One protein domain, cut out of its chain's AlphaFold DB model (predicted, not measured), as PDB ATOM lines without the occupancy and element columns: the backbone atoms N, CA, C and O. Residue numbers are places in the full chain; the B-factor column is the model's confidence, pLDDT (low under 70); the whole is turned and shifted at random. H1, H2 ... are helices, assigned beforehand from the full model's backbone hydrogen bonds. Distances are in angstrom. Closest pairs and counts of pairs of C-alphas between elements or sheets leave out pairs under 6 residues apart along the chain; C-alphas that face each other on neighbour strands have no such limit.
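Overview. This is residues 33 to 64, 86 to 105 and 136 to 153 of the 522 residues of an uncharacterized protein of Oncorhynchus mykiss (UniProt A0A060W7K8). Two helices, H2 and H1, lie side by side and run opposite ways, and a third, H3, is set across the end of this pair where H2 begins and H1 ends. The unnamed stretch 33 to 48 makes a loop at the other end, where H1 begins. The 70 printed residues hold three named helices, in the order H1, H2, H3, and no named strand; the class is all helix. The whole is only just compact, close to loose, with a radius of gyration of the C-alphas of 13.2 A and spans of 36 by 29 by 20 A.

Along the chain. The longest helix, H2, is residues 86 to 105, 29.0 A from C-alpha 86 at (48.119, 33.381, -8.881) to C-alpha 105. H1 is residues 49 to 62, 19.7 A long, beginning at C-alpha 49 (47.835, 50.554, 0.589). H3 is residues 136 to 151, 23.0 A long, ending at C-alpha 151 (44.911, 32.874, -1.026).

Arrangement. H2 and H1 touch, at a shallow tilt of 30 degrees, opposite ways; their closest C-alphas are those of Met 99 and Leu 49, 6.1 A apart. H2, with residues 89 to 93 alone, only just touches residues 148 to 151 of H3, with 3 pairs of C-alphas within 8 A. Their closest C-alphas are those of Phe 89 and Ala 151, 6.5 A apart, and their lines are only just about perpendicular, at 71 degrees. H1 touches H3 with residues 60 to 61 alone, at a steep tilt of 50 degrees, opposite ways; the closest C-alphas, Met 61 and Thr 144, are 6.2 A apart. Every O i to N i+4 pair is within hydrogen-bond range in H1, H2 and H3.

Size, cuts and confidence. The C-alphas farthest apart are those of Ser 105 and Leu 136, 40.9 A, on the two sides of the cut at residues 106 to 135. Residues 65 to 85 are also not printed, with 16.3 A between C-alphas 64 and 86. The mean pLDDT of the printed part is 88.3; residues 64, 104 and 105 are under 70.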
ATOM      1  N   GLN A  33      56.257  50.511  -7.666       91.00
ATOM      2  CA  GLN A  33      57.012  51.698  -8.091       91.00
ATOM      3  C   GLN A  33      56.237  52.606  -9.043       91.00
ATOM      4  O   GLN A  33      56.517  53.802  -9.089       91.00
ATOM      5  N   LEU A  34      55.267  52.071  -9.792       91.62
ATOM      6  CA  LEU A  34      54.469  52.866 -10.725       91.62
ATOM      7  C   LEU A  34      53.125  53.277 -10.112       91.62
ATOM      8  O   LEU A  34      52.901  54.464  -9.892       91.62
ATOM      9  N   TYR A  35      52.229  52.330  -9.824       92.38
ATOM     10  CA  TYR A  35      50.838  52.643  -9.470       92.38
ATOM     11  C   TYR A  35      50.631  53.009  -8.001       92.38
ATOM     12  O   TYR A  35      49.901  53.961  -7.726       92.38
ATOM     13  N   LEU A  36      51.276  52.307  -7.062       93.56
ATOM     14  CA  LEU A  36      51.148  52.614  -5.635       93.56
ATOM     15  C   LEU A  36      51.552  54.068  -5.308       93.56
ATOM     16  O   LEU A  36      50.724  54.768  -4.732       93.56
ATOM     17  N   PRO A  37      52.736  54.585  -5.706       94.38
ATOM     18  CA  PRO A  37      53.152  55.950  -5.364       94.38
ATOM     19  C   PRO A  37      52.525  57.038  -6.250       94.38
ATOM     20  O   PRO A  37      52.576  58.217  -5.894       94.38
ATOM     21  N   SER A  38      51.954  56.685  -7.408       94.00
ATOM     22  CA  SER A  38      51.387  57.672  -8.335       94.00
ATOM     23  C   SER A  38      50.147  58.369  -7.756       94.00
ATOM     24  O   SER A  38      49.348  57.717  -7.089       94.00
ATOM     25  N   PRO A  39      49.924  59.668  -8.031       93.69
ATOM     26  CA  PRO A  39      48.732  60.393  -7.584       93.69
ATOM     27  C   PRO A  39      47.402  59.789  -8.072       93.69
ATOM     28  O   PRO A  39      47.328  59.244  -9.177       93.69
ATOM     29  N   VAL A  40      46.332  59.934  -7.277       90.62
ATOM     30  CA  VAL A  40      44.995  59.376  -7.585       90.62
ATOM     31  C   VAL A  40      44.389  59.975  -8.857       90.62
ATOM     32  O   VAL A  40      43.788  59.261  -9.655       90.62
ATOM     33  N   ASP A  41      44.608  61.265  -9.117       91.69
ATOM     34  CA  ASP A  41      44.169  61.958 -10.337       91.69
ATOM     35  C   ASP A  41      44.812  61.400 -11.618       91.69
ATOM     36  O   ASP A  41      44.260  61.549 -12.708       91.69
ATOM     37  N   LYS A  42      45.951  60.708 -11.488       89.00
ATOM     38  CA  LYS A  42      46.650  60.018 -12.582       89.00
ATOM     39  C   LYS A  42      46.362  58.515 -12.626       89.00
ATOM     40  O   LYS A  42      47.028  57.796 -13.367       89.00
ATOM     41  N   GLY A  43      45.392  58.039 -11.844       82.50
ATOM     42  CA  GLY A  43      45.036  56.623 -11.751       82.50
ATOM     43  C   GLY A  43      45.964  55.788 -10.860       82.50
ATOM     44  O   GLY A  43      45.979  54.568 -10.994       82.50
ATOM     45  N   GLY A  44      46.758  56.423  -9.988       90.50
ATOM     46  CA  GLY A  44      47.541  55.744  -8.951       90.50
ATOM     47  C   GLY A  44      46.841  55.704  -7.587       90.50
ATOM     48  O   GLY A  44      45.663  56.028  -7.475       90.50
ATOM     49  N   CYS A  45      47.569  55.308  -6.539       93.56
ATOM     50  CA  CYS A  45      47.028  55.140  -5.178       93.56
ATOM     51  C   CYS A  45      47.539  56.178  -4.161       93.56
ATOM     52  O   CYS A  45      47.191  56.105  -2.988       93.56
ATOM     53  N   ALA A  46      48.379  57.128  -4.581       93.50
ATOM     54  CA  ALA A  46      49.018  58.154  -3.749       93.50
ATOM     55  C   ALA A  46      49.703  57.612  -2.474       93.50
ATOM     56  O   ALA A  46      49.750  58.284  -1.446       93.50
ATOM     57  N   GLY A  47      50.231  56.389  -2.541       90.19
ATOM     58  CA  GLY A  47      50.867  55.684  -1.430       90.19
ATOM     59  C   GLY A  47      49.903  54.985  -0.466       90.19
ATOM     60  O   GLY A  47      50.367  54.374   0.492       90.19
ATOM     61  N   ASP A  48      48.585  55.034  -0.686       90.38
ATOM     62  CA  ASP A  48      47.613  54.364   0.180       90.38
ATOM     63  C   ASP A  48      47.439  52.878  -0.182       90.38
ATOM     64  O   ASP A  48      46.822  52.513  -1.189       90.38
ATOM     65  N   LEU A  49      47.939  52.010   0.702       91.06
ATOM     66  CA  LEU A  49      47.835  50.554   0.589       91.06
ATOM     67  C   LEU A  49      46.381  50.057   0.608       91.06
ATOM     68  O   LEU A  49      46.079  49.061  -0.051       91.06
ATOM     69  N   ARG A  50      45.461  50.741   1.309       90.62
ATOM     70  CA  ARG A  50      44.037  50.355   1.324       90.62
ATOM     71  C   ARG A  50      43.399  50.595  -0.034       90.62
ATOM     72  O   ARG A  50      42.704  49.716  -0.541       90.62
ATOM     73  N   THR A  51      43.676  51.744  -0.645       90.38
ATOM     74  CA  THR A  51      43.229  52.060  -2.006       90.38
ATOM     75  C   THR A  51      43.799  51.064  -3.021       90.38
ATOM     76  O   THR A  51      43.037  50.479  -3.793       90.38
ATOM     77  N   ALA A  52      45.101  50.765  -2.961       91.81
ATOM     78  CA  ALA A  52      45.730  49.774  -3.841       91.81
ATOM     79  C   ALA A  52      45.113  48.371  -3.690       91.81
ATOM     80  O   ALA A  52      44.748  47.734  -4.681       91.81
ATOM     81  N   CYS A  53      44.935  47.909  -2.448       91.94
ATOM     82  CA  CYS A  53      44.300  46.629  -2.146       91.94
ATOM     83  C   CYS A  53      42.850  46.589  -2.650       91.94
ATOM     84  O   CYS A  53      42.444  45.627  -3.300       91.94
ATOM     85  N   SER A  54      42.086  47.665  -2.430       91.69
ATOM     86  CA  SER A  54      40.711  47.792  -2.915       91.69
ATOM     87  C   SER A  54      40.628  47.678  -4.437       91.69
ATOM     88  O   SER A  54      39.779  46.946  -4.943       91.69
ATOM     89  N   HIS A  55      41.523  48.332  -5.185       90.44
ATOM     90  CA  HIS A  55      41.549  48.230  -6.646       90.44
ATOM     91  C   HIS A  55      41.799  46.802  -7.132       90.44
ATOM     92  O   HIS A  55      41.076  46.330  -8.009       90.44
ATOM     93  N   ILE A  56      42.774  46.098  -6.547       90.88
ATOM     94  CA  ILE A  56      43.081  44.711  -6.924       90.88
ATOM     95  C   ILE A  56      41.907  43.792  -6.586       90.88
ATOM     96  O   ILE A  56      41.482  43.007  -7.432       90.88
ATOM     97  N   LEU A  57      41.352  43.908  -5.377       90.81
ATOM     98  CA  LEU A  57      40.207  43.110  -4.945       90.81
ATOM     99  C   LEU A  57      38.999  43.338  -5.846       90.81
ATOM    100  O   LEU A  57      38.446  42.380  -6.368       90.81
ATOM    101  N   ASN A  58      38.629  44.593  -6.093       89.75
ATOM    102  CA  ASN A  58      37.522  44.924  -6.984       89.75
ATOM    103  C   ASN A  58      37.759  44.370  -8.395       89.75
ATOM    104  O   ASN A  58      36.866  43.739  -8.944       89.75
ATOM    105  N   ALA A  59      38.971  44.501  -8.939       88.50
ATOM    106  CA  ALA A  59      39.302  43.942 -10.246       88.50
ATOM    107  C   ALA A  59      39.174  42.410 -10.286       88.50
ATOM    108  O   ALA A  59      38.665  41.877 -11.266       88.50
ATOM    109  N   VAL A  60      39.599  41.695  -9.238       88.25
ATOM    110  CA  VAL A  60      39.416  40.235  -9.136       88.25
ATOM    111  C   VAL A  60      37.936  39.868  -9.022       88.25
ATOM    112  O   VAL A  60      37.499  38.905  -9.642       88.25
ATOM    113  N   MET A  61      37.161  40.623  -8.247       84.75
ATOM    114  CA  MET A  61      35.734  40.361  -8.038       84.75
ATOM    115  C   MET A  61      34.897  40.664  -9.289       84.75
ATOM    116  O   MET A  61      33.931  39.957  -9.562       84.75
ATOM    117  N   ASP A  62      35.287  41.675 -10.068       84.56
ATOM    118  CA  ASP A  62      34.605  42.086 -11.300       84.56
ATOM    119  C   ASP A  62      35.024  41.230 -12.519       84.56
ATOM    120  O   ASP A  62      34.388  41.291 -13.579       84.56
ATOM    121  N   GLN A  63      36.063  40.390 -12.388       79.06
ATOM    122  CA  GLN A  63      36.399  39.378 -13.391       79.06
ATOM    123  C   GLN A  63      35.285  38.332 -13.453       79.06
ATOM    124  O   GLN A  63      35.222  37.401 -12.653       79.06
ATOM    125  N   LYS A  64      34.411  38.458 -14.454       59.88
ATOM    126  CA  LYS A  64      33.422  37.425 -14.765       59.88
ATOM    127  C   LYS A  64      34.160  36.136 -15.120       59.88
ATOM    128  O   LYS A  64      34.801  36.059 -16.168       59.88
ATOM    129  N   PRO A  86      47.170  33.654  -9.959       85.12
ATOM    130  CA  PRO A  86      48.119  33.381  -8.881       85.12
ATOM    131  C   PRO A  86      49.119  34.524  -8.670       85.12
ATOM    132  O   PRO A  86      49.420  34.860  -7.528       85.12
ATOM    133  N   ASP A  87      49.584  35.161  -9.750       85.62
ATOM    134  CA  ASP A  87      50.522  36.280  -9.647       85.62
ATOM    135  C   ASP A  87      49.836  37.524  -9.057       85.62
ATOM    136  O   ASP A  87      50.389  38.189  -8.180       85.62
ATOM    137  N   ILE A  88      48.583  37.789  -9.453       88.06
ATOM    138  CA  ILE A  88      47.751  38.847  -8.856       88.06
ATOM    139  C   ILE A  88      47.539  38.589  -7.359       88.06
ATOM    140  O   ILE A  88      47.675  39.511  -6.553       88.06
ATOM    141  N   PHE A  89      47.253  37.347  -6.959       89.88
ATOM    142  CA  PHE A  89      47.132  36.989  -5.546       89.88
ATOM    143  C   PHE A  89      48.448  37.142  -4.787       89.88
ATOM    144  O   PHE A  89      48.419  37.612  -3.654       89.88
ATOM    145  N   SER A  90      49.596  36.844  -5.398       90.62
ATOM    146  CA  SER A  90      50.902  37.111  -4.782       90.62
ATOM    147  C   SER A  90      51.115  38.606  -4.525       90.62
ATOM    148  O   SER A  90      51.552  38.992  -3.443       90.62
ATOM    149  N   ARG A  91      50.758  39.472  -5.482       91.62
ATOM    150  CA  ARG A  91      50.832  40.933  -5.295       91.62
ATOM    151  C   ARG A  91      49.864  41.425  -4.222       91.62
ATOM    152  O   ARG A  91      50.204  42.301  -3.431       91.62
ATOM    153  N   LEU A  92      48.670  40.837  -4.163       92.50
ATOM    154  CA  LEU A  92      47.697  41.128  -3.115       92.50
ATOM    155  C   LEU A  92      48.231  40.738  -1.727       92.50
ATOM    156  O   LEU A  92      48.094  41.518  -0.790       92.50
ATOM    157  N   GLN A  93      48.865  39.567  -1.595       93.56
ATOM    158  CA  GLN A  93      49.490  39.126  -0.344       93.56
ATOM    159  C   GLN A  93      50.560  40.113   0.138       93.56
ATOM    160  O   GLN A  93      50.580  40.436   1.323       93.56
ATOM    161  N   GLU A  94      51.410  40.619  -0.759       92.44
ATOM    162  CA  GLU A  94      52.444  41.612  -0.428       92.44
ATOM    163  C   GLU A  94      51.840  42.910   0.117       92.44
ATOM    164  O   GLU A  94      52.235  43.365   1.188       92.44
ATOM    165  N   ILE A  95      50.840  43.464  -0.576       91.88
ATOM    166  CA  ILE A  95      50.173  44.710  -0.169       91.88
ATOM    167  C   ILE A  95      49.444  44.531   1.167       91.88
ATOM    168  O   ILE A  95      49.539  45.387   2.045       91.88
ATOM    169  N   VAL A  96      48.721  43.420   1.342       91.44
ATOM    170  CA  VAL A  96      48.003  43.128   2.592       91.44
ATOM    171  C   VAL A  96      48.980  42.940   3.754       91.44
ATOM    172  O   VAL A  96      48.726  43.426   4.853       91.44
ATOM    173  N   TYR A  97      50.119  42.289   3.514       89.94
ATOM    174  CA  TYR A  97      51.157  42.119   4.524       89.94
ATOM    175  C   TYR A  97      51.809  43.452   4.923       89.94
ATOM    176  O   TYR A  97      51.962  43.727   6.113       89.94
ATOM    177  N   GLU A  98      52.142  44.311   3.956       90.75
ATOM    178  CA  GLU A  98      52.682  45.650   4.226       90.75
ATOM    179  C   GLU A  98      51.671  46.528   4.983       90.75
ATOM    180  O   GLU A  98      52.027  47.252   5.919       90.75
ATOM    181  N   MET A  99      50.386  46.407   4.642       87.62
ATOM    182  CA  MET A  99      49.296  47.085   5.343       87.62
ATOM    183  C   MET A  99      49.204  46.649   6.813       87.62
ATOM    184  O   MET A  99      49.006  47.490   7.686       87.62
ATOM    185  N   GLU A 100      49.392  45.361   7.109       83.62
ATOM    186  CA  GLU A 100      49.392  44.850   8.486       83.62
ATOM    187  C   GLU A 100      50.654  45.252   9.275       83.62
ATOM    188  O   GLU A 100      50.609  45.502  10.479       83.62
ATOM    189  N   LEU A 101      51.809  45.369   8.618       83.50
ATOM    190  CA  LEU A 101      53.022  45.880   9.269       83.50
ATOM    191  C   LEU A 101      52.902  47.369   9.616       83.50
ATOM    192  O   LEU A 101      53.283  47.796  10.710       83.50
ATOM    193  N   THR A 102      52.358  48.162   8.694       80.31
ATOM    194  CA  THR A 102      52.171  49.604   8.888       80.31
ATOM    195  C   THR A 102      51.093  49.894   9.931       80.31
ATOM    196  O   THR A 102      51.323  50.743  10.796       80.31
ATOM    197  N   SER A 103      49.988  49.138   9.944       75.19
ATOM    198  CA  SER A 103      48.923  49.248  10.955       75.19
ATOM    199  C   SER A 103      49.420  48.962  12.376       75.19
ATOM    200  O   SER A 103      49.014  49.631  13.316       75.19
ATOM    201  N   ARG A 104      50.357  48.023  12.558       67.25
ATOM    202  CA  ARG A 104      50.977  47.747  13.867       67.25
ATOM    203  C   ARG A 104      51.859  48.890  14.366       67.25
ATOM    204  O   ARG A 104      51.996  49.085  15.573       67.25
ATOM    205  N   SER A 105      52.484  49.622  13.446       62.06
ATOM    206  CA  SER A 105      53.375  50.745  13.764       62.06
ATOM    207  C   SER A 105      52.609  52.039  14.057       62.06
ATOM    208  O   SER A 105      52.974  52.808  14.948       62.06
ATOM    209  N   LEU A 136      21.963  34.595  -7.265       81.25
ATOM    210  CA  LEU A 136      23.085  34.108  -8.076       81.25
ATOM    211  C   LEU A 136      24.278  35.076  -8.055       81.25
ATOM    212  O   LEU A 136      25.431  34.642  -8.004       81.25
ATOM    213  N   SER A 137      24.019  36.386  -8.064       84.50
ATOM    214  CA  SER A 137      25.068  37.405  -7.989       84.50
ATOM    215  C   SER A 137      25.810  37.366  -6.648       84.50
ATOM    216  O   SER A 137      27.043  37.447  -6.620       84.50
ATOM    217  N   ILE A 138      25.093  37.214  -5.526       85.06
ATOM    218  CA  ILE A 138      25.733  37.096  -4.206       85.06
ATOM    219  C   ILE A 138      26.504  35.777  -4.076       85.06
ATOM    220  O   ILE A 138      27.631  35.796  -3.583       85.06
ATOM    221  N   GLN A 139      25.993  34.664  -4.608       85.31
ATOM    222  CA  GLN A 139      26.720  33.389  -4.625       85.31
ATOM    223  C   GLN A 139      28.018  33.466  -5.439       85.31
ATOM    224  O   GLN A 139      29.066  33.016  -4.973       85.31
ATOM    225  N   GLN A 140      27.993  34.092  -6.621       85.81
ATOM    226  CA  GLN A 140      29.199  34.325  -7.427       85.81
ATOM    227  C   GLN A 140      30.212  35.210  -6.694       85.81
ATOM    228  O   GLN A 140      31.404  34.895  -6.656       85.81
ATOM    229  N   THR A 141      29.728  36.282  -6.064       89.12
ATOM    230  CA  THR A 141      30.546  37.184  -5.243       89.12
ATOM    231  C   THR A 141      31.228  36.403  -4.116       89.12
ATOM    232  O   THR A 141      32.450  36.446  -3.983       89.12
ATOM    233  N   LEU A 142      30.474  35.613  -3.349       90.06
ATOM    234  CA  LEU A 142      31.009  34.800  -2.255       90.06
ATOM    235  C   LEU A 142      31.986  33.727  -2.735       90.06
ATOM    236  O   LEU A 142      32.994  33.477  -2.075       90.06
ATOM    237  N   HIS A 143      31.740  33.118  -3.894       88.88
ATOM    238  CA  HIS A 143      32.651  32.135  -4.466       88.88
ATOM    239  C   HIS A 143      34.018  32.751  -4.797       88.88
ATOM    240  O   HIS A 143      35.052  32.230  -4.370       88.88
ATOM    241  N   THR A 144      34.042  33.881  -5.507       89.06
ATOM    242  CA  THR A 144      35.292  34.588  -5.827       89.06
ATOM    243  C   THR A 144      35.978  35.093  -4.560       89.06
ATOM    244  O   THR A 144      37.189  34.929  -4.406       89.06
ATOM    245  N   TRP A 145      35.204  35.603  -3.601       90.81
ATOM    246  CA  TRP A 145      35.718  36.030  -2.307       90.81
ATOM    247  C   TRP A 145      36.386  34.901  -1.520       90.81
ATOM    248  O   TRP A 145      37.475  35.079  -0.979       90.81
ATOM    249  N   ASN A 146      35.788  33.711  -1.501       92.25
ATOM    250  CA  ASN A 146      36.376  32.557  -0.830       92.25
ATOM    251  C   ASN A 146      37.723  32.173  -1.454       92.25
ATOM    252  O   ASN A 146      38.643  31.806  -0.728       92.25
ATOM    253  N   ARG A 147      37.894  32.329  -2.773       91.31
ATOM    254  CA  ARG A 147      39.198  32.132  -3.431       91.31
ATOM    255  C   ARG A 147      40.226  33.173  -2.984       91.31
ATOM    256  O   ARG A 147      41.365  32.803  -2.718       91.31
ATOM    257  N   VAL A 148      39.817  34.437  -2.872       92.00
ATOM    258  CA  VAL A 148      40.667  35.529  -2.374       92.00
ATOM    259  C   VAL A 148      41.104  35.262  -0.935       92.00
ATOM    260  O   VAL A 148      42.301  35.240  -0.666       92.00
ATOM    261  N   ILE A 149      40.161  35.016  -0.017       92.81
ATOM    262  CA  ILE A 149      40.466  34.743   1.394       92.81
ATOM    263  C   ILE A 149      41.443  33.577   1.515       92.81
ATOM    264  O   ILE A 149      42.441  33.690   2.216       92.81
ATOM    265  N   LEU A 150      41.178  32.470   0.818       93.94
ATOM    266  CA  LEU A 150      42.011  31.273   0.912       93.94
ATOM    267  C   LEU A 150      43.416  31.478   0.331       93.94
ATOM    268  O   LEU A 150      44.323  30.724   0.688       93.94
ATOM    269  N   ALA A 151      43.601  32.472  -0.542       93.25
ATOM    270  CA  ALA A 151      44.911  32.874  -1.026       93.25
ATOM    271  C   ALA A 151      45.662  33.749  -0.012       93.25
ATOM    272  O   ALA A 151      46.889  33.735  -0.006       93.25
ATOM    273  N   LEU A 152      44.982  34.503   0.850       93.50
ATOM    274  CA  LEU A 152      45.638  35.338   1.856       93.50
ATOM    275  C   LEU A 152      46.163  34.504   3.039       93.50
ATOM    276  O   LEU A 152      45.669  33.409   3.308       93.50
ATOM    277  N   PRO A 153      47.174  34.982   3.790       93.00
ATOM    278  CA  PRO A 153      47.580  34.327   5.027       93.00
ATOM    279  C   PRO A 153      46.431  34.323   6.043       93.00
ATOM    280  O   PRO A 153      45.886  35.376   6.356       93.00
TER     281      PRO A 153